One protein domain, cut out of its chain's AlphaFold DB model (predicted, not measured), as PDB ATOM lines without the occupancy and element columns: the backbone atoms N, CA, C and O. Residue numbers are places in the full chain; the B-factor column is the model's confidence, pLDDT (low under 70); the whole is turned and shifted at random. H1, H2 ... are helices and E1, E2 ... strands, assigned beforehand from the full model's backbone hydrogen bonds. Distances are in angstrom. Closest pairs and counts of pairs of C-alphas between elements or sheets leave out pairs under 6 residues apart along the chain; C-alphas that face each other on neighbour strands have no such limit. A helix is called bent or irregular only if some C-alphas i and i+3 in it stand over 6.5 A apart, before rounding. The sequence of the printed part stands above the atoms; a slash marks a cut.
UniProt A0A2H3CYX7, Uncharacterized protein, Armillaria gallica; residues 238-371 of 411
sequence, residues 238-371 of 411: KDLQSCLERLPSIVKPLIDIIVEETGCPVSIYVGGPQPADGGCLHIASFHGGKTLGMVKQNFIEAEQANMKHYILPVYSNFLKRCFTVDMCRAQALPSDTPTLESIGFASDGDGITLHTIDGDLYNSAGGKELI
ATOM      1  N   LYS A 238     -16.765 -54.413 -53.492       93.06
ATOM      2  CA  LYS A 238     -17.966 -55.148 -53.078       93.06
ATOM      3  C   LYS A 238     -17.943 -55.529 -51.597       93.06
ATOM      4  O   LYS A 238     -18.958 -55.404 -50.907       93.06
ATOM      5  N   ASP A 239     -16.789 -55.961 -51.104       91.50
ATOM      6  CA  ASP A 239     -16.623 -56.327 -49.700       91.50
ATOM      7  C   ASP A 239     -16.639 -55.077 -48.816       91.50
ATOM      8  O   ASP A 239     -17.280 -55.076 -47.764       91.50
ATOM      9  N   LEU A 240     -16.014 -53.984 -49.271       93.19
ATOM     10  CA  LEU A 240     -16.077 -52.679 -48.606       93.19
ATOM     11  C   LEU A 240     -17.515 -52.151 -48.517       93.19
ATOM     12  O   LEU A 240     -17.944 -51.743 -47.438       93.19
ATOM     13  N   GLN A 241     -18.286 -52.218 -49.607       93.69
ATOM     14  CA  GLN A 241     -19.704 -51.846 -49.613       93.69
ATOM     15  C   GLN A 241     -20.501 -52.675 -48.598       93.69
ATOM     16  O   GLN A 241     -21.208 -52.117 -47.760       93.69
ATOM     17  N   SER A 242     -20.301 -53.996 -48.596       90.19
ATOM     18  CA  SER A 242     -20.942 -54.904 -47.636       90.19
ATOM     19  C   SER A 242     -20.558 -54.571 -46.187       90.19
ATOM     20  O   SER A 242     -21.367 -54.708 -45.263       90.19
ATOM     21  N   CYS A 243     -19.324 -54.108 -45.958       90.94
ATOM     22  CA  CYS A 243     -18.896 -53.637 -44.645       90.94
ATOM     23  C   CYS A 243     -19.668 -52.382 -44.228       90.94
ATOM     24  O   CYS A 243     -20.205 -52.348 -43.120       90.94
ATOM     25  N   LEU A 244     -19.747 -51.383 -45.111       92.31
ATOM     26  CA  LEU A 244     -20.450 -50.121 -44.868       92.31
ATOM     27  C   LEU A 244     -21.949 -50.339 -44.616       92.31
ATOM     28  O   LEU A 244     -22.497 -49.754 -43.688       92.31
ATOM     29  N   GLU A 245     -22.596 -51.246 -45.347       90.06
ATOM     30  CA  GLU A 245     -24.012 -51.607 -45.153       90.06
ATOM     31  C   GLU A 245     -24.305 -52.227 -43.785       90.06
ATOM     32  O   GLU A 245     -25.363 -52.005 -43.194       90.06
ATOM     33  N   ARG A 246     -23.349 -52.983 -43.242       88.88
ATOM     34  CA  ARG A 246     -23.467 -53.619 -41.924       88.88
ATOM     35  C   ARG A 246     -23.067 -52.689 -40.780       88.88
ATOM     36  O   ARG A 246     -23.495 -52.921 -39.646       88.88
ATOM     37  N   LEU A 247     -22.313 -51.625 -41.059       91.62
ATOM     38  CA  LEU A 247     -21.803 -50.673 -40.069       91.62
ATOM     39  C   LEU A 247     -22.897 -50.133 -39.119       91.62
ATOM     40  O   LEU A 247     -22.688 -50.207 -37.905       91.62
ATOM     41  N   PRO A 248     -24.090 -49.697 -39.587       90.88
ATOM     42  CA  PRO A 248     -25.165 -49.235 -38.706       90.88
ATOM     43  C   PRO A 248     -25.599 -50.269 -37.665       90.88
ATOM     44  O   PRO A 248     -25.838 -49.926 -36.509       90.88
ATOM     45  N   SER A 249     -25.669 -51.545 -38.056       86.25
ATOM     46  CA  SER A 249     -26.122 -52.632 -37.179       86.25
ATOM     47  C   SER A 249     -25.152 -52.945 -36.036       86.25
ATOM     48  O   SER A 249     -25.550 -53.565 -35.051       86.25
ATOM     49  N   ILE A 250     -23.901 -52.499 -36.156       89.69
ATOM     50  CA  ILE A 250     -22.822 -52.753 -35.197       89.69
ATOM     51  C   ILE A 250     -22.558 -51.508 -34.358       89.69
ATOM     52  O   ILE A 250     -22.527 -51.573 -33.130       89.69
ATOM     53  N   VAL A 251     -22.404 -50.359 -35.017       93.25
ATOM     54  CA  VAL A 251     -22.044 -49.101 -34.360       93.25
ATOM     55  C   VAL A 251     -23.192 -48.572 -33.510       93.25
ATOM     56  O   VAL A 251     -22.956 -48.115 -32.392       93.25
ATOM     57  N   LYS A 252     -24.441 -48.659 -33.988       92.69
ATOM     58  CA  LYS A 252     -25.577 -48.082 -33.263       92.69
ATOM     59  C   LYS A 252     -25.817 -48.751 -31.900       92.69
ATOM     60  O   LYS A 252     -25.869 -48.015 -30.915       92.69
ATOM     61  N   PRO A 253     -25.889 -50.094 -31.783       92.25
ATOM     62  CA  PRO A 253     -26.018 -50.734 -30.474       92.25
ATOM     63  C   PRO A 253     -24.846 -50.437 -29.535       92.25
ATOM     64  O   PRO A 253     -25.061 -50.249 -28.343       92.25
ATOM     65  N   LEU A 254     -23.616 -50.360 -30.062       93.06
ATOM     66  CA  LEU A 254     -22.437 -50.016 -29.264       93.06
ATOM     67  C   LEU A 254     -22.563 -48.612 -28.661       93.06
ATOM     68  O   LEU A 254     -22.345 -48.429 -27.467       93.06
ATOM     69  N   ILE A 255     -22.939 -47.632 -29.483       96.25
ATOM     70  CA  ILE A 255     -23.175 -46.256 -29.045       96.25
ATOM     71  C   ILE A 255     -24.279 -46.200 -27.983       96.25
ATOM     72  O   ILE A 255     -24.107 -45.526 -26.971       96.25
ATOM     73  N   ASP A 256     -25.389 -46.910 -28.195       94.12
ATOM     74  CA  ASP A 256     -26.509 -46.919 -27.252       94.12
ATOM     75  C   ASP A 256     -26.099 -47.470 -25.885       94.12
ATOM     76  O   ASP A 256     -26.438 -46.864 -24.873       94.12
ATOM     77  N   ILE A 257     -25.307 -48.547 -25.856       95.19
ATOM     78  CA  ILE A 257     -24.757 -49.107 -24.613       95.19
ATOM     79  C   ILE A 257     -23.847 -48.090 -23.920       95.19
ATOM     80  O   ILE A 257     -23.963 -47.891 -22.716       95.19
ATOM     81  N   ILE A 258     -22.960 -47.407 -24.654       96.06
ATOM     82  CA  ILE A 258     -22.083 -46.388 -24.053       96.06
ATOM     83  C   ILE A 258     -22.923 -45.271 -23.430       96.06
ATOM     84  O   ILE A 258     -22.651 -44.854 -22.306       96.06
ATOM     85  N   VAL A 259     -23.951 -44.795 -24.130       97.31
ATOM     86  CA  VAL A 259     -24.849 -43.746 -23.632       97.31
ATOM     87  C   VAL A 259     -25.617 -44.216 -22.398       97.31
ATOM     88  O   VAL A 259     -25.745 -43.449 -21.448       97.31
ATOM     89  N   GLU A 260     -26.127 -45.447 -22.401       95.44
ATOM     90  CA  GLU A 260     -26.870 -46.028 -21.278       95.44
ATOM     91  C   GLU A 260     -25.989 -46.178 -20.030       95.44
ATOM     92  O   GLU A 260     -26.389 -45.756 -18.946       95.44
ATOM     93  N   GLU A 261     -24.770 -46.696 -20.189       97.00
ATOM     94  CA  GLU A 261     -23.849 -46.967 -19.079       97.00
ATOM     95  C   GLU A 261     -23.168 -45.701 -18.537       97.00
ATOM     96  O   GLU A 261     -22.898 -45.591 -17.341       97.00
ATOM     97  N   THR A 262     -22.867 -44.728 -19.401       97.94
ATOM     98  CA  THR A 262     -22.109 -43.522 -19.007       97.94
ATOM     99  C   THR A 262     -22.979 -42.286 -18.813       97.94
ATOM    100  O   THR A 262     -22.546 -41.318 -18.187       97.94
ATOM    101  N   GLY A 263     -24.187 -42.270 -19.381       96.25
ATOM    102  CA  GLY A 263     -25.021 -41.074 -19.487       96.25
ATOM    103  C   GLY A 263     -24.474 -40.006 -20.447       96.25
ATOM    104  O   GLY A 263     -25.060 -38.928 -20.550       96.25
ATOM    105  N   CYS A 264     -23.361 -40.259 -21.146       97.62
ATOM    106  CA  CYS A 264     -22.751 -39.306 -22.069       97.62
ATOM    107  C   CYS A 264     -23.303 -39.485 -23.492       97.62
ATOM    108  O   CYS A 264     -23.246 -40.596 -24.021       97.62
ATOM    109  N   PRO A 265     -23.783 -38.417 -24.160       97.25
ATOM    110  CA  PRO A 265     -24.061 -38.457 -25.592       97.25
ATOM    111  C   PRO A 265     -22.788 -38.759 -26.389       97.25
ATOM    112  O   PRO A 265     -21.721 -38.215 -26.101       97.25
ATOM    113  N   VAL A 266     -22.905 -39.598 -27.416       98.00
ATOM    114  CA  VAL A 266     -21.778 -40.037 -28.252       98.00
ATOM    115  C   VAL A 266     -22.111 -39.789 -29.715       98.00
ATOM    116  O   VAL A 266     -23.244 -39.986 -30.149       98.00
ATOM    117  N   SER A 267     -21.123 -39.346 -30.489       97.12
ATOM    118  CA  SER A 267     -21.223 -39.226 -31.944       97.12
ATOM    119  C   SER A 267     -19.997 -39.852 -32.596       97.12
ATOM    120  O   SER A 267     -18.872 -39.548 -32.203       97.12
ATOM    121  N   ILE A 268     -20.212 -40.724 -33.579       97.44
ATOM    122  CA  ILE A 268     -19.158 -41.369 -34.368       97.44
ATOM    123  C   ILE A 268     -19.318 -40.938 -35.820       97.44
ATOM    124  O   ILE A 268     -20.411 -41.025 -36.373       97.44
ATOM    125  N   TYR A 269     -18.219 -40.499 -36.431       97.00
ATOM    126  CA  TYR A 269     -18.145 -40.111 -37.837       97.00
ATOM    127  C   TYR A 269     -17.235 -41.092 -38.568       97.00
ATOM    128  O   TYR A 269     -16.096 -41.310 -38.151       97.00
ATOM    129  N   VAL A 270     -17.734 -41.676 -39.651       97.19
ATOM    130  CA  VAL A 270     -16.982 -42.569 -40.531       97.19
ATOM    131  C   VAL A 270     -17.058 -41.990 -41.929       97.19
ATOM    132  O   VAL A 270     -18.152 -41.794 -42.448       97.19
ATOM    133  N   GLY A 271     -15.913 -41.680 -42.528       97.12
ATOM    134  CA  GLY A 271     -15.877 -41.106 -43.866       97.12
ATOM    135  C   GLY A 271     -14.903 -41.808 -44.795       97.12
ATOM    136  O   GLY A 271     -13.851 -42.278 -44.366       97.12
ATOM    137  N   GLY A 272     -15.263 -41.858 -46.072       97.06
ATOM    138  CA  GLY A 272     -14.485 -42.514 -47.115       97.06
ATOM    139  C   GLY A 272     -15.260 -42.622 -48.429       97.06
ATOM    140  O   GLY A 272     -16.389 -42.132 -48.509       97.06
ATOM    141  N   PRO A 273     -14.659 -43.226 -49.464       96.69
ATOM    142  CA  PRO A 273     -15.349 -43.495 -50.719       96.69
ATOM    143  C   PRO A 273     -16.493 -44.493 -50.500       96.69
ATOM    144  O   PRO A 273     -16.310 -45.506 -49.828       96.69
ATOM    145  N   GLN A 274     -17.660 -44.206 -51.073       96.06
ATOM    146  CA  GLN A 274     -18.842 -45.064 -51.072       96.06
ATOM    147  C   GLN A 274     -18.884 -45.837 -52.398       96.06
ATOM    148  O   GLN A 274     -19.216 -45.243 -53.428       96.06
ATOM    149  N   PRO A 275     -18.568 -47.147 -52.416       96.50
ATOM    150  CA  PRO A 275     -18.478 -47.904 -53.659       96.50
ATOM    151  C   PRO A 275     -19.752 -47.865 -54.502       96.50
ATOM    152  O   PRO A 275     -19.669 -47.589 -55.697       96.50
ATOM    153  N   ALA A 276     -20.922 -48.071 -53.886       94.50
ATOM    154  CA  ALA A 276     -22.210 -48.041 -54.586       94.50
ATOM    155  C   ALA A 276     -22.550 -46.676 -55.214       94.50
ATOM    156  O   ALA A 276     -23.317 -46.620 -56.166       94.50
ATOM    157  N   ASP A 277     -21.950 -45.585 -54.728       94.19
ATOM    158  CA  ASP A 277     -22.134 -44.236 -55.275       94.19
ATOM    159  C   ASP A 277     -20.933 -43.814 -56.138       94.19
ATOM    160  O   ASP A 277     -20.363 -42.729 -56.005       94.19
ATOM    161  N   GLY A 278     -20.450 -44.735 -56.977       93.75
ATOM    162  CA  GLY A 278     -19.347 -44.473 -57.904       93.75
ATOM    163  C   GLY A 278     -18.026 -44.082 -57.227       93.75
ATOM    164  O   GLY A 278     -17.182 -43.447 -57.859       93.75
ATOM    165  N   GLY A 279     -17.846 -44.428 -55.947       95.00
ATOM    166  CA  GLY A 279     -16.675 -44.048 -55.161       95.00
ATOM    167  C   GLY A 279     -16.688 -42.600 -54.661       95.00
ATOM    168  O   GLY A 279     -15.648 -42.113 -54.219       95.00
ATOM    169  N   CYS A 280     -17.820 -41.890 -54.713       95.19
ATOM    170  CA  CYS A 280     -17.930 -40.550 -54.131       95.19
ATOM    171  C   CYS A 280     -17.615 -40.577 -52.630       95.19
ATOM    172  O   CYS A 280     -17.882 -41.565 -51.947       95.19
ATOM    173  N   LEU A 281     -17.038 -39.499 -52.095       96.62
ATOM    174  CA  LEU A 281     -16.772 -39.428 -50.660       96.62
ATOM    175  C   LEU A 281     -18.067 -39.166 -49.892       96.62
ATOM    176  O   LEU A 281     -18.803 -38.229 -50.196       96.62
ATOM    177  N   HIS A 282     -18.284 -39.955 -48.847       96.69
ATOM    178  CA  HIS A 282     -19.409 -39.826 -47.931       96.69
ATOM    179  C   HIS A 282     -18.937 -39.723 -46.485       96.69
ATOM    180  O   HIS A 282     -17.834 -40.152 -46.141       96.69
ATOM    181  N   ILE A 283     -19.792 -39.160 -45.634       97.19
ATOM    182  CA  ILE A 283     -19.667 -39.170 -44.176       97.19
ATOM    183  C   ILE A 283     -20.921 -39.830 -43.612       97.19
ATOM    184  O   ILE A 283     -22.008 -39.260 -43.680       97.19
ATOM    185  N   ALA A 284     -20.759 -41.014 -43.030       96.31
ATOM    186  CA  ALA A 284     -21.765 -41.651 -42.197       96.31
ATOM    187  C   ALA A 284     -21.586 -41.183 -40.749       96.31
ATOM    188  O   ALA A 284     -20.511 -41.336 -40.160       96.31
ATOM    189  N   SER A 285     -22.636 -40.621 -40.164       96.69
ATOM    190  CA  SER A 285     -22.664 -40.197 -38.768       96.69
ATOM    191  C   SER A 285     -23.662 -41.006 -37.958       96.69
ATOM    192  O   SER A 285     -24.798 -41.223 -38.372       96.69
ATOM    193  N   PHE A 286     -23.218 -41.438 -36.780       96.75
ATOM    194  CA  PHE A 286     -23.993 -42.223 -35.830       96.75
ATOM    195  C   PHE A 286     -24.057 -41.472 -34.508       96.75
ATOM    196  O   PHE A 286     -23.019 -41.148 -33.929       96.75
ATOM    197  N   HIS A 287     -25.263 -41.222 -34.017       96.94
ATOM    198  CA  HIS A 287     -25.504 -40.422 -32.826       96.94
ATOM    199  C   HIS A 287     -26.269 -41.224 -31.776       96.94
ATOM    200  O   HIS A 287     -27.268 -41.886 -32.063       96.94
ATOM    201  N   GLY A 288     -25.807 -41.122 -30.535       96.69
ATOM    202  CA  GLY A 288     -26.464 -41.664 -29.357       96.69
ATOM    203  C   GLY A 288     -26.627 -40.613 -28.277       96.69
ATOM    204  O   GLY A 288     -25.834 -39.681 -28.152       96.69
ATOM    205  N   GLY A 289     -27.663 -40.800 -27.468       96.50
ATOM    206  CA  GLY A 289     -28.107 -39.804 -26.504       96.50
ATOM    207  C   GLY A 289     -29.125 -38.846 -27.108       96.50
ATOM    208  O   GLY A 289     -29.295 -38.747 -28.325       96.50
ATOM    209  N   LYS A 290     -29.861 -38.177 -26.221       96.12
ATOM    210  CA  LYS A 290     -30.885 -37.204 -26.592       96.12
ATOM    211  C   LYS A 290     -30.849 -36.007 -25.654       96.12
ATOM    212  O   LYS A 290     -30.422 -36.136 -24.506       96.12
ATOM    213  N   THR A 291     -31.327 -34.868 -26.135       95.88
ATOM    214  CA  THR A 291     -31.554 -33.668 -25.332       95.88
ATOM    215  C   THR A 291     -32.529 -33.946 -24.187       95.88
ATOM    216  O   THR A 291     -33.360 -34.863 -24.229       95.88
ATOM    217  N   LEU A 292     -32.418 -33.140 -23.131       93.62
ATOM    218  CA  LEU A 292     -33.409 -33.103 -22.062       93.62
ATOM    219  C   LEU A 292     -34.683 -32.401 -22.555       93.62
ATOM    220  O   LEU A 292     -34.631 -31.552 -23.440       93.62
ATOM    221  N   GLY A 293     -35.818 -32.721 -21.938       92.62
ATOM    222  CA  GLY A 293     -37.110 -32.100 -22.242       92.62
ATOM    223  C   GLY A 293     -38.174 -33.099 -22.692       92.62
ATOM    224  O   GLY A 293     -37.947 -34.310 -22.739       92.62
ATOM    225  N   MET A 294     -39.367 -32.573 -22.988       83.88
ATOM    226  CA  MET A 294     -40.508 -33.375 -23.452       83.88
ATOM    227  C   MET A 294     -40.282 -33.922 -24.865       83.88
ATOM    228  O   MET A 294     -40.634 -35.064 -25.148       83.88
ATOM    229  N   VAL A 295     -39.662 -33.117 -25.733       87.19
ATOM    230  CA  VAL A 295     -39.279 -33.505 -27.093       87.19
ATOM    231  C   VAL A 295     -37.790 -33.828 -27.083       87.19
ATOM    232  O   VAL A 295     -36.946 -32.939 -27.109       87.19
ATOM    233  N   LYS A 296     -37.474 -35.118 -26.982       91.62
ATOM    234  CA  LYS A 296     -36.095 -35.607 -26.953       91.62
ATOM    235  C   LYS A 296     -35.549 -35.682 -28.374       91.62
ATOM    236  O   LYS A 296     -36.024 -36.514 -29.144       91.62
ATOM    237  N   GLN A 297     -34.543 -34.872 -28.673       93.00
ATOM    238  CA  GLN A 297     -33.881 -34.825 -29.976       93.00
ATOM    239  C   GLN A 297     -32.474 -35.402 -29.869       93.00
ATOM    240  O   GLN A 297     -31.804 -35.202 -28.858       93.00
ATOM    241  N   ASN A 298     -32.012 -36.128 -30.878       94.75
ATOM    242  CA  ASN A 298     -30.600 -36.500 -30.965       94.75
ATOM    243  C   ASN A 298     -29.743 -35.306 -31.447       94.75
ATOM    244  O   ASN A 298     -30.256 -34.216 -31.710       94.75
ATOM    245  N   PHE A 299     -28.424 -35.498 -31.543       95.25
ATOM    246  CA  PHE A 299     -27.503 -34.426 -31.934       95.25
ATOM    247  C   PHE A 299     -27.810 -33.855 -33.326       95.25
ATOM    248  O   PHE A 299     -27.823 -32.638 -33.484       95.25
ATOM    249  N   ILE A 300     -28.099 -34.704 -34.319       93.75
ATOM    250  CA  ILE A 300     -28.355 -34.225 -35.682       93.75
ATOM    251  C   ILE A 300     -29.676 -33.457 -35.780       93.75
ATOM    252  O   ILE A 300     -29.741 -32.455 -36.484       93.75
ATOM    253  N   GLU A 301     -30.701 -33.870 -35.034       92.00
ATOM    254  CA  GLU A 301     -31.994 -33.185 -34.981       92.00
ATOM    255  C   GLU A 301     -31.897 -31.819 -34.287       92.00
ATOM    256  O   GLU A 301     -32.534 -30.861 -34.724       92.00
ATOM    257  N   ALA A 302     -31.109 -31.717 -33.211       95.19
ATOM    258  CA  ALA A 302     -30.950 -30.478 -32.452       95.19
ATOM    259  C   ALA A 302     -29.991 -29.481 -33.131       95.19
ATOM    260  O   ALA A 302     -30.238 -28.278 -33.116       95.19
ATOM    261  N   GLU A 303     -28.911 -29.975 -33.742       96.50
ATOM    262  CA  GLU A 303     -27.782 -29.162 -34.220       96.50
ATOM    263  C   GLU A 303     -27.573 -29.256 -35.740       96.50
ATOM    264  O   GLU A 303     -26.476 -29.004 -36.242       96.50
ATOM    265  N   GLN A 304     -28.616 -29.592 -36.509       93.12
ATOM    266  CA  GLN A 304     -28.518 -29.849 -37.953       93.12
ATOM    267  C   GLN A 304     -27.801 -28.727 -38.725       93.12
ATOM    268  O   GLN A 304     -26.970 -28.992 -39.598       93.12
ATOM    269  N   ALA A 305     -28.105 -27.466 -38.402       93.88
ATOM    270  CA  ALA A 305     -27.493 -26.305 -39.046       93.88
ATOM    271  C   ALA A 305     -25.990 -26.205 -38.737       93.88
ATOM    272  O   ALA A 305     -25.179 -26.016 -39.645       93.88
ATOM    273  N   ASN A 306     -25.607 -26.395 -37.472       95.94
ATOM    274  CA  ASN A 306     -24.217 -26.322 -37.029       95.94
ATOM    275  C   ASN A 306     -23.394 -27.515 -37.526       95.94
ATOM    276  O   ASN A 306     -22.243 -27.351 -37.931       95.94
ATOM    277  N   MET A 307     -23.997 -28.701 -37.578       94.50
ATOM    278  CA  MET A 307     -23.399 -29.885 -38.186       94.50
ATOM    279  C   MET A 307     -23.043 -29.626 -39.658       94.50
ATOM    280  O   MET A 307     -21.895 -29.833 -40.058       94.50
ATOM    281  N   LYS A 308     -23.992 -29.097 -40.444       93.88
ATOM    282  CA  LYS A 308     -23.779 -28.755 -41.860       93.88
ATOM    283  C   LYS A 308     -22.756 -27.642 -42.061       93.88
ATOM    284  O   LYS A 308     -21.978 -27.702 -43.008       93.88
ATOM    285  N   HIS A 309     -22.753 -26.630 -41.196       95.88
ATOM    286  CA  HIS A 309     -21.912 -25.453 -41.398       95.88
ATOM    287  C   HIS A 309     -20.482 -25.614 -40.868       95.88
ATOM    288  O   HIS A 309     -19.547 -25.089 -41.468       95.88
ATOM    289  N   TYR A 310     -20.292 -26.350 -39.770       96.38
ATOM    290  CA  TYR A 310     -19.000 -26.413 -39.082       96.38
ATOM    291  C   TYR A 310     -18.370 -27.803 -39.112       96.38
ATOM    292  O   TYR A 310     -17.203 -27.937 -39.475       96.38
ATOM    293  N   ILE A 311     -19.118 -28.845 -38.749       96.25
ATOM    294  CA  ILE A 311     -18.537 -30.180 -38.543       96.25
ATOM    295  C   ILE A 311     -18.264 -30.864 -39.883       96.25
ATOM    296  O   ILE A 311     -17.129 -31.283 -40.139       96.25
ATOM    297  N   LEU A 312     -19.272 -30.932 -40.760       95.75
ATOM    298  CA  LEU A 312     -19.141 -31.590 -42.059       95.75
ATOM    299  C   LEU A 312     -18.030 -30.974 -42.918       95.75
ATOM    300  O   LEU A 312     -17.222 -31.749 -43.426       95.75
ATOM    301  N   PRO A 313     -17.880 -29.640 -43.050       96.69
ATOM    302  CA  PRO A 313     -16.803 -29.070 -43.859       96.69
ATOM    303  C   PRO A 313     -15.407 -29.360 -43.302       96.69
ATOM    304  O   PRO A 313     -14.485 -29.638 -44.070       96.69
ATOM    305  N   VAL A 314     -15.234 -29.331 -41.975       97.56
ATOM    306  CA  VAL A 314     -13.943 -29.633 -41.337       97.56
ATOM    307  C   VAL A 314     -13.542 -31.081 -41.605       97.56
ATOM    308  O   VAL A 314     -12.430 -31.327 -42.079       97.56
ATOM    309  N   TYR A 315     -14.449 -32.029 -41.363       97.56
ATOM    310  CA  TYR A 315     -14.166 -33.445 -41.584       97.56
ATOM    311  C   TYR A 315     -14.036 -33.773 -43.078       97.56
ATOM    312  O   TYR A 315     -13.122 -34.490 -43.478       97.56
ATOM    313  N   SER A 316     -14.854 -33.148 -43.928       96.31
ATOM    314  CA  SER A 316     -14.747 -33.268 -45.384       96.31
ATOM    315  C   SER A 316     -13.377 -32.840 -45.887       96.31
ATOM    316  O   SER A 316     -12.726 -33.583 -46.612       96.31
ATOM    317  N   ASN A 317     -12.883 -31.676 -45.461       95.75
ATOM    318  CA  ASN A 317     -11.557 -31.199 -45.856       95.75
ATOM    319  C   ASN A 317     -10.430 -32.148 -45.433       95.75
ATOM    320  O   ASN A 317      -9.421 -32.237 -46.134       95.75
ATOM    321  N   PHE A 318     -10.586 -32.846 -44.307       97.00
ATOM    322  CA  PHE A 318      -9.665 -33.900 -43.899       97.00
ATOM    323  C   PHE A 318      -9.742 -35.103 -44.850       97.00
ATOM    324  O   PHE A 318      -8.716 -35.501 -45.395       97.00
ATOM    325  N   LEU A 319     -10.941 -35.611 -45.149       97.06
ATOM    326  CA  LEU A 319     -11.135 -36.753 -46.054       97.06
ATOM    327  C   LEU A 319     -10.605 -36.486 -47.467       97.06
ATOM    328  O   LEU A 319      -9.938 -37.342 -48.043       97.06
ATOM    329  N   LYS A 320     -10.787 -35.268 -47.987       95.12
ATOM    330  CA  LYS A 320     -10.222 -34.838 -49.279       95.12
ATOM    331  C   LYS A 320      -8.689 -34.898 -49.337       95.12
ATOM    332  O   LYS A 320      -8.122 -34.866 -50.424       95.12
ATOM    333  N   ARG A 321      -8.005 -34.937 -48.186       94.94
ATOM    334  CA  ARG A 321      -6.546 -35.135 -48.084       94.94
ATOM    335  C   ARG A 321      -6.165 -36.603 -47.894       94.94
ATOM    336  O   ARG A 321      -5.026 -36.960 -48.170       94.94
ATOM    337  N   CYS A 322      -7.086 -37.429 -47.401       96.06
ATOM    338  CA  CYS A 322      -6.879 -38.860 -47.189       96.06
ATOM    339  C   CYS A 322      -7.064 -39.680 -48.469       96.06
ATOM    340  O   CYS A 322      -6.432 -40.725 -48.606       96.06
ATOM    341  N   PHE A 323      -7.914 -39.220 -49.391       96.19
ATOM    342  CA  PHE A 323      -8.298 -39.972 -50.583       96.19
ATOM    343  C   PHE A 323      -8.042 -39.172 -51.857       96.19
ATOM    344  O   PHE A 323      -8.464 -38.022 -51.977       96.19
ATOM    345  N   THR A 324      -7.369 -39.801 -52.822       95.50
ATOM    346  CA  THR A 324      -7.210 -39.244 -54.168       95.50
ATOM    347  C   THR A 324      -8.376 -39.652 -55.066       95.50
ATOM    348  O   THR A 324      -9.092 -40.618 -54.790       95.50
ATOM    349  N   VAL A 325      -8.536 -38.949 -56.186       94.25
ATOM    350  CA  VAL A 325      -9.533 -39.297 -57.216       94.25
ATOM    351  C   VAL A 325      -9.342 -40.723 -57.739       94.25
ATOM    352  O   VAL A 325     -10.318 -41.448 -57.916       94.25
ATOM    353  N   ASP A 326      -8.096 -41.150 -57.946       94.94
ATOM    354  CA  ASP A 326      -7.794 -42.489 -58.461       94.94
ATOM    355  C   ASP A 326      -8.197 -43.581 -57.463       94.94
ATOM    356  O   ASP A 326      -8.745 -44.605 -57.864       94.94
ATOM    357  N   MET A 327      -7.996 -43.340 -56.161       95.25
ATOM    358  CA  MET A 327      -8.458 -44.249 -55.107       95.25
ATOM    359  C   MET A 327      -9.984 -44.347 -55.082       95.25
ATOM    360  O   MET A 327     -10.516 -45.449 -55.000       95.25
ATOM    361  N   CYS A 328     -10.680 -43.212 -55.197       96.00
ATOM    362  CA  CYS A 328     -12.141 -43.168 -55.244       96.00
ATOM    363  C   CYS A 328     -12.675 -43.966 -56.446       96.00
ATOM    364  O   CYS A 328     -13.507 -44.853 -56.284       96.00
ATOM    365  N   ARG A 329     -12.116 -43.738 -57.642       94.75
ATOM    366  CA  ARG A 329     -12.476 -44.471 -58.870       94.75
ATOM    367  C   ARG A 329     -12.191 -45.966 -58.772       94.75
ATOM    368  O   ARG A 329     -12.996 -46.765 -59.235       94.75
ATOM    369  N   ALA A 330     -11.065 -46.353 -58.172       95.38
ATOM    370  CA  ALA A 330     -10.725 -47.759 -57.962       95.38
ATOM    371  C   ALA A 330     -11.691 -48.465 -56.995       95.38
ATOM    372  O   ALA A 330     -11.827 -49.685 -57.056       95.38
ATOM    373  N   GLN A 331     -12.357 -47.703 -56.124       95.94
ATOM    374  CA  GLN A 331     -13.361 -48.201 -55.187       95.94
ATOM    375  C   GLN A 331     -14.793 -48.138 -55.731       95.94
ATOM    376  O   GLN A 331     -15.704 -48.577 -55.043       95.94
ATOM    377  N   ALA A 332     -15.017 -47.627 -56.942       96.12
ATOM    378  CA  ALA A 332     -16.351 -47.505 -57.516       96.12
ATOM    379  C   ALA A 332     -16.938 -48.869 -57.920       96.12
ATOM    380  O   ALA A 332     -16.282 -49.676 -58.583       96.12
ATOM    381  N   LEU A 333     -18.203 -49.098 -57.568       95.19
ATOM    382  CA  LEU A 333     -19.037 -50.159 -58.124       95.19
ATOM    383  C   LEU A 333     -19.894 -49.621 -59.287       95.19
ATOM    384  O   LEU A 333     -20.023 -48.404 -59.460       95.19
ATOM    385  N   PRO A 334     -20.469 -50.515 -60.109       93.50
ATOM    386  CA  PRO A 334     -21.473 -50.155 -61.107       93.50
ATOM    387  C   PRO A 334     -22.655 -49.369 -60.510       93.50
ATOM    388  O   PRO A 334     -23.049 -49.594 -59.366       93.50
ATOM    389  N   SER A 335     -23.222 -48.445 -61.292       87.06
ATOM    390  CA  SER A 335     -24.255 -47.488 -60.855       87.06
ATOM    391  C   SER A 335     -25.613 -48.103 -60.501       87.06
ATOM    392  O   SER A 335     -26.481 -47.404 -59.999       87.06
ATOM    393  N   ASP A 336     -25.821 -49.377 -60.818       86.00
ATOM    394  CA  ASP A 336     -26.983 -50.184 -60.432       86.00
ATOM    395  C   ASP A 336     -26.824 -50.814 -59.038       86.00
ATOM    396  O   ASP A 336     -27.678 -51.576 -58.598       86.00
ATOM    397  N   THR A 337     -25.733 -50.517 -58.326       86.88
ATOM    398  CA  THR A 337     -25.553 -51.002 -56.958       86.88
ATOM    399  C   THR A 337     -26.393 -50.160 -55.988       86.88
ATOM    400  O   THR A 337     -26.240 -48.937 -55.972       86.88
ATOM    401  N   PRO A 338     -27.229 -50.774 -55.132       85.69
ATOM    402  CA  PRO A 338     -28.023 -50.050 -54.143       85.69
ATOM    403  C   PRO A 338     -27.140 -49.261 -53.166       85.69
ATOM    404  O   PRO A 338     -26.141 -49.771 -52.653       85.69
ATOM    405  N   THR A 339     -27.514 -48.015 -52.875       87.94
ATOM    406  CA  THR A 339     -26.806 -47.167 -51.910       87.94
ATOM    407  C   THR A 339     -27.335 -47.377 -50.491       87.94
ATOM    408  O   THR A 339     -28.437 -47.872 -50.260       87.94
ATOM    409  N   LEU A 340     -26.561 -46.959 -49.488       84.12
ATOM    410  CA  LEU A 340     -26.977 -47.059 -48.085       84.12
ATOM    411  C   LEU A 340     -28.267 -46.258 -47.795       84.12
ATOM    412  O   LEU A 340     -29.087 -46.652 -46.960       84.12
ATOM    413  N   GLU A 341     -28.437 -45.139 -48.504       83.25
ATOM    414  CA  GLU A 341     -29.637 -44.302 -48.480       83.25
ATOM    415  C   GLU A 341     -30.829 -45.019 -49.112       83.25
ATOM    416  O   GLU A 341     -31.893 -45.054 -48.492       83.25
ATOM    417  N   SER A 342     -30.652 -45.660 -50.278       80.25
ATOM    418  CA  SER A 342     -31.742 -46.390 -50.933       80.25
ATOM    419  C   SER A 342     -32.215 -47.582 -50.103       80.25
ATOM    420  O   SER A 342     -33.406 -47.861 -50.047       80.25
ATOM    421  N   ILE A 343     -31.330 -48.242 -49.354       78.62
ATOM    422  CA  ILE A 343     -31.728 -49.333 -48.449       78.62
ATOM    423  C   ILE A 343     -32.469 -48.799 -47.194       78.62
ATOM    424  O   ILE A 343     -33.064 -49.561 -46.426       78.62
ATOM    425  N   GLY A 344     -32.469 -47.482 -46.957       77.88
ATOM    426  CA  GLY A 344     -33.141 -46.858 -45.814       77.88
ATOM    427  C   GLY A 344     -32.414 -47.083 -44.487       77.88
ATOM    428  O   GLY A 344     -33.049 -47.163 -43.428       77.88
ATOM    429  N   PHE A 345     -31.085 -47.244 -44.524       78.75
ATOM    430  CA  PHE A 345     -30.257 -47.310 -43.314       78.75
ATOM    431  C   PHE A 345     -30.058 -45.942 -42.661       78.75
ATOM    432  O   PHE A 345     -29.930 -45.886 -41.437       78.75
ATOM    433  N   ALA A 346     -30.061 -44.870 -43.457       77.75
ATOM    434  CA  ALA A 346     -30.087 -43.504 -42.958       77.75
ATOM    435  C   ALA A 346     -31.502 -43.175 -42.458       77.75
ATOM    436  O   ALA A 346     -32.476 -43.216 -43.209       77.75
ATOM    437  N   SER A 347     -31.614 -42.897 -41.165       81.12
ATOM    438  CA  SER A 347     -32.842 -42.476 -40.506       81.12
ATOM    439  C   SER A 347     -32.456 -41.483 -39.423       81.12
ATOM    440  O   SER A 347     -31.850 -41.853 -38.412       81.12
ATOM    441  N   ASP A 348     -32.829 -40.219 -39.628       79.50
ATOM    442  CA  ASP A 348     -32.583 -39.143 -38.667       79.50
ATOM    443  C   ASP A 348     -33.136 -39.506 -37.283       79.50
ATOM    444  O   ASP A 348     -32.486 -39.237 -36.276       79.50
ATOM    445  N   GLY A 349     -34.279 -40.202 -37.221       81.44
ATOM    446  CA  GLY A 349     -34.894 -40.638 -35.963       81.44
ATOM    447  C   GLY A 349     -34.090 -41.707 -35.215       81.44
ATOM    448  O   GLY A 349     -34.098 -41.741 -33.980       81.44
ATOM    449  N   ASP A 350     -33.341 -42.535 -35.948       85.56
ATOM    450  CA  ASP A 350     -32.385 -43.487 -35.378       85.56
ATOM    451  C   ASP A 350     -31.017 -42.839 -35.117       85.56
ATOM    452  O   ASP A 350     -30.116 -43.502 -34.611       85.56
ATOM    453  N   GLY A 351     -30.837 -41.553 -35.430       89.75
ATOM    454  CA  GLY A 351     -29.561 -40.857 -35.285       89.75
ATOM    455  C   GLY A 351     -28.495 -41.356 -36.259       89.75
ATOM    456  O   GLY A 351     -27.315 -41.322 -35.917       89.75
ATOM    457  N   ILE A 352     -28.895 -41.857 -37.431       92.75
ATOM    458  CA  ILE A 352     -27.981 -42.329 -38.475       92.75
ATOM    459  C   ILE A 352     -28.188 -41.469 -39.708       92.75
ATOM    460  O   ILE A 352     -29.262 -41.513 -40.305       92.75
ATOM    461  N   THR A 353     -27.165 -40.722 -40.108       93.12
ATOM    462  CA  THR A 353     -27.224 -39.873 -41.302       93.12
ATOM    463  C   THR A 353     -26.061 -40.145 -42.232       93.12
ATOM    464  O   THR A 353     -24.971 -40.515 -41.792       93.12
ATOM    465  N   LEU A 354     -26.310 -39.978 -43.526       94.06
ATOM    466  CA  LEU A 354     -25.296 -40.043 -44.565       94.06
ATOM    467  C   LEU A 354     -25.206 -38.672 -45.239       94.06
ATOM    468  O   LEU A 354     -26.214 -37.988 -45.421       94.06
ATOM    469  N   HIS A 355     -23.984 -38.241 -45.529       95.12
ATOM    470  CA  HIS A 355     -23.712 -36.951 -46.142       95.12
ATOM    471  C   HIS A 355     -22.707 -37.113 -47.277       95.12
ATOM    472  O   HIS A 355     -21.544 -37.444 -47.028       95.12
ATOM    473  N   THR A 356     -23.128 -36.813 -48.502       94.81
ATOM    474  CA  THR A 356     -22.229 -36.698 -49.653       94.81
ATOM    475  C   THR A 356     -21.317 -35.483 -49.495       94.81
ATOM    476  O   THR A 356     -21.739 -34.419 -49.036       94.81
ATOM    477  N   ILE A 357     -20.047 -35.635 -49.867       93.75
ATOM    478  CA  ILE A 357     -19.063 -34.555 -49.831       93.75
ATOM    479  C   ILE A 357     -18.918 -33.945 -51.221       93.75
ATOM    480  O   ILE A 357     -18.318 -34.544 -52.112       93.75
ATOM    481  N   ASP A 358     -19.365 -32.701 -51.366       91.25
ATOM    482  CA  ASP A 358     -19.223 -31.956 -52.614       91.25
ATOM    483  C   ASP A 358     -17.854 -31.274 -52.766       91.25
ATOM    484  O   ASP A 358     -17.189 -30.874 -51.799       91.25
ATOM    485  N   GLY A 359     -17.458 -31.057 -54.022       87.94
ATOM    486  CA  GLY A 359     -16.344 -30.201 -54.436       87.94
ATOM    487  C   GLY A 359     -15.062 -30.945 -54.815       87.94
ATOM    488  O   GLY A 359     -14.988 -32.167 -54.765       87.94
ATOM    489  N   ASP A 360     -14.030 -30.179 -55.172       87.25
ATOM    490  CA  ASP A 360     -12.812 -30.729 -55.779       87.25
ATOM    491  C   ASP A 360     -12.050 -31.693 -54.858       87.25
ATOM    492  O   ASP A 360     -11.854 -31.408 -53.668       87.25
ATOM    493  N   LEU A 361     -11.551 -32.780 -55.446       87.81
ATOM    494  CA  LEU A 361     -10.550 -33.669 -54.859       87.81
ATOM    495  C   LEU A 361      -9.186 -33.447 -55.502       87.81
ATOM    496  O   LEU A 361      -9.076 -32.915 -56.605       87.81
ATOM    497  N   TYR A 362      -8.135 -33.878 -54.812       84.56
ATOM    498  CA  TYR A 362      -6.788 -33.859 -55.364       84.56
ATOM    499  C   TYR A 362      -6.515 -35.160 -56.126       84.56
ATOM    500  O   TYR A 362      -6.746 -36.262 -55.623       84.56
ATOM    501  N   ASN A 363      -6.015 -35.042 -57.351       86.50
ATOM    502  CA  ASN A 363      -5.476 -36.172 -58.095       86.50
ATOM    503  C   ASN A 363      -4.046 -36.499 -57.627       86.50
ATOM    504  O   ASN A 363      -3.424 -35.744 -56.875       86.50
ATOM    505  N   SER A 364      -3.498 -37.618 -58.101       83.19
ATOM    506  CA  SER A 364      -2.150 -38.080 -57.735       83.19
ATOM    507  C   SER A 364      -1.022 -37.107 -58.129       83.19
ATOM    508  O   SER A 364       0.083 -37.193 -57.601       83.19
ATOM    509  N   ALA A 365      -1.300 -36.150 -59.023       85.50
ATOM    510  CA  ALA A 365      -0.382 -35.087 -59.435       85.50
ATOM    511  C   ALA A 365      -0.565 -33.769 -58.648       85.50
ATOM    512  O   ALA A 365       0.078 -32.771 -58.967       85.50
ATOM    513  N   GLY A 366      -1.447 -33.736 -57.640       83.81
ATOM    514  CA  GLY A 366      -1.761 -32.540 -56.849       83.81
ATOM    515  C   GLY A 366      -2.691 -31.536 -57.542       83.81
ATOM    516  O   GLY A 366      -2.969 -30.472 -56.987       83.81
ATOM    517  N   GLY A 367      -3.193 -31.857 -58.737       83.69
ATOM    518  CA  GLY A 367      -4.225 -31.087 -59.423       83.69
ATOM    519  C   GLY A 367      -5.593 -31.294 -58.778       83.69
ATOM    520  O   GLY A 367      -5.885 -32.370 -58.260       83.69
ATOM    521  N   LYS A 368      -6.433 -30.259 -58.806       87.00
ATOM    522  CA  LYS A 368      -7.832 -30.352 -58.380       87.00
ATOM    523  C   LYS A 368      -8.678 -30.896 -59.522       87.00
ATOM    524  O   LYS A 368      -8.593 -30.387 -60.637       87.00
ATOM    525  N   GLU A 369      -9.486 -31.904 -59.242       88.25
ATOM    526  CA  GLU A 369     -10.428 -32.483 -60.189       88.25
ATOM    527  C   GLU A 369     -11.784 -32.644 -59.502       88.25
ATOM    528  O   GLU A 369     -11.877 -33.092 -58.353       88.25
ATOM    529  N   LEU A 370     -12.839 -32.238 -60.204       83.75
ATOM    530  CA  LEU A 370     -14.202 -32.422 -59.741       83.75
ATOM    531  C   LEU A 370     -14.581 -33.883 -60.001       83.75
ATOM    532  O   LEU A 370     -14.630 -34.313 -61.156       83.75
ATOM    533  N   ILE A 371     -14.865 -34.650 -58.947       76.75
ATOM    534  CA  ILE A 371     -15.617 -35.890 -59.131       76.75
ATOM    535  C   ILE A 371     -17.033 -35.452 -59.472       76.75
ATOM    536  O   ILE A 371     -17.779 -34.998 -58.609       76.75
TER     537      ILE A 371
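Overview. This is residues 238 to 371 of the 411 residues of an uncharacterized protein of Armillaria gallica (UniProt A0A2H3CYX7). A three-stranded antiparallel sheet, order E1 E2 E3, lies between two long helices in three layers: H1b over one face, H2 with short H3 over the other. The 134 printed residues run H1 E1 E2 H2 H3 E3, mixed in class. The whole is compact, radius of gyration of the C-alphas 16.0 A, yet elongated, 51 by 29 by 22 A.

Arrangement. H1, residues 238 to 262, assigned as one helix by its hydrogen bonds, is bent: C-alphas 245 and 248 are 7.0 A apart. Arm H1a, residues 238 to 245, only grazes the sheet; arm H1b, residues 248 to 262, has a height over the sheet of 7.4 A. E1, residues 266 to 274, and E2, residues 280 to 288, form a hairpin; N 270 and O 284 are within hydrogen-bond range, 2.8 A. H2, residues 299 to 322, is irregular, C-alphas 302 and 305 being 8.5 A apart; its closest C-alpha pair with E2 is Phe 299 and His 287, 6.4 A. H3, residues 325 to 330, is on the sheet. E3, residues 352 to 356, is antiparallel to E2, with N 283 and O 355 at 2.8 A. Every O i to N i+4 pair is within range in H1a and H3, 10 of 11 in H1b, 15 of 20 in H2.

Along the chain. H1a begins at C-alpha 238 (-17.966, -55.148, -53.078); E3 ends at C-alpha 356 (-22.229, -36.698, -49.653). E2 is 26.2 A long, H2 26.0 A.

Size, cuts and confidence. The printed part has no cut, a long link from H3 to E3, and no printed residue under 70.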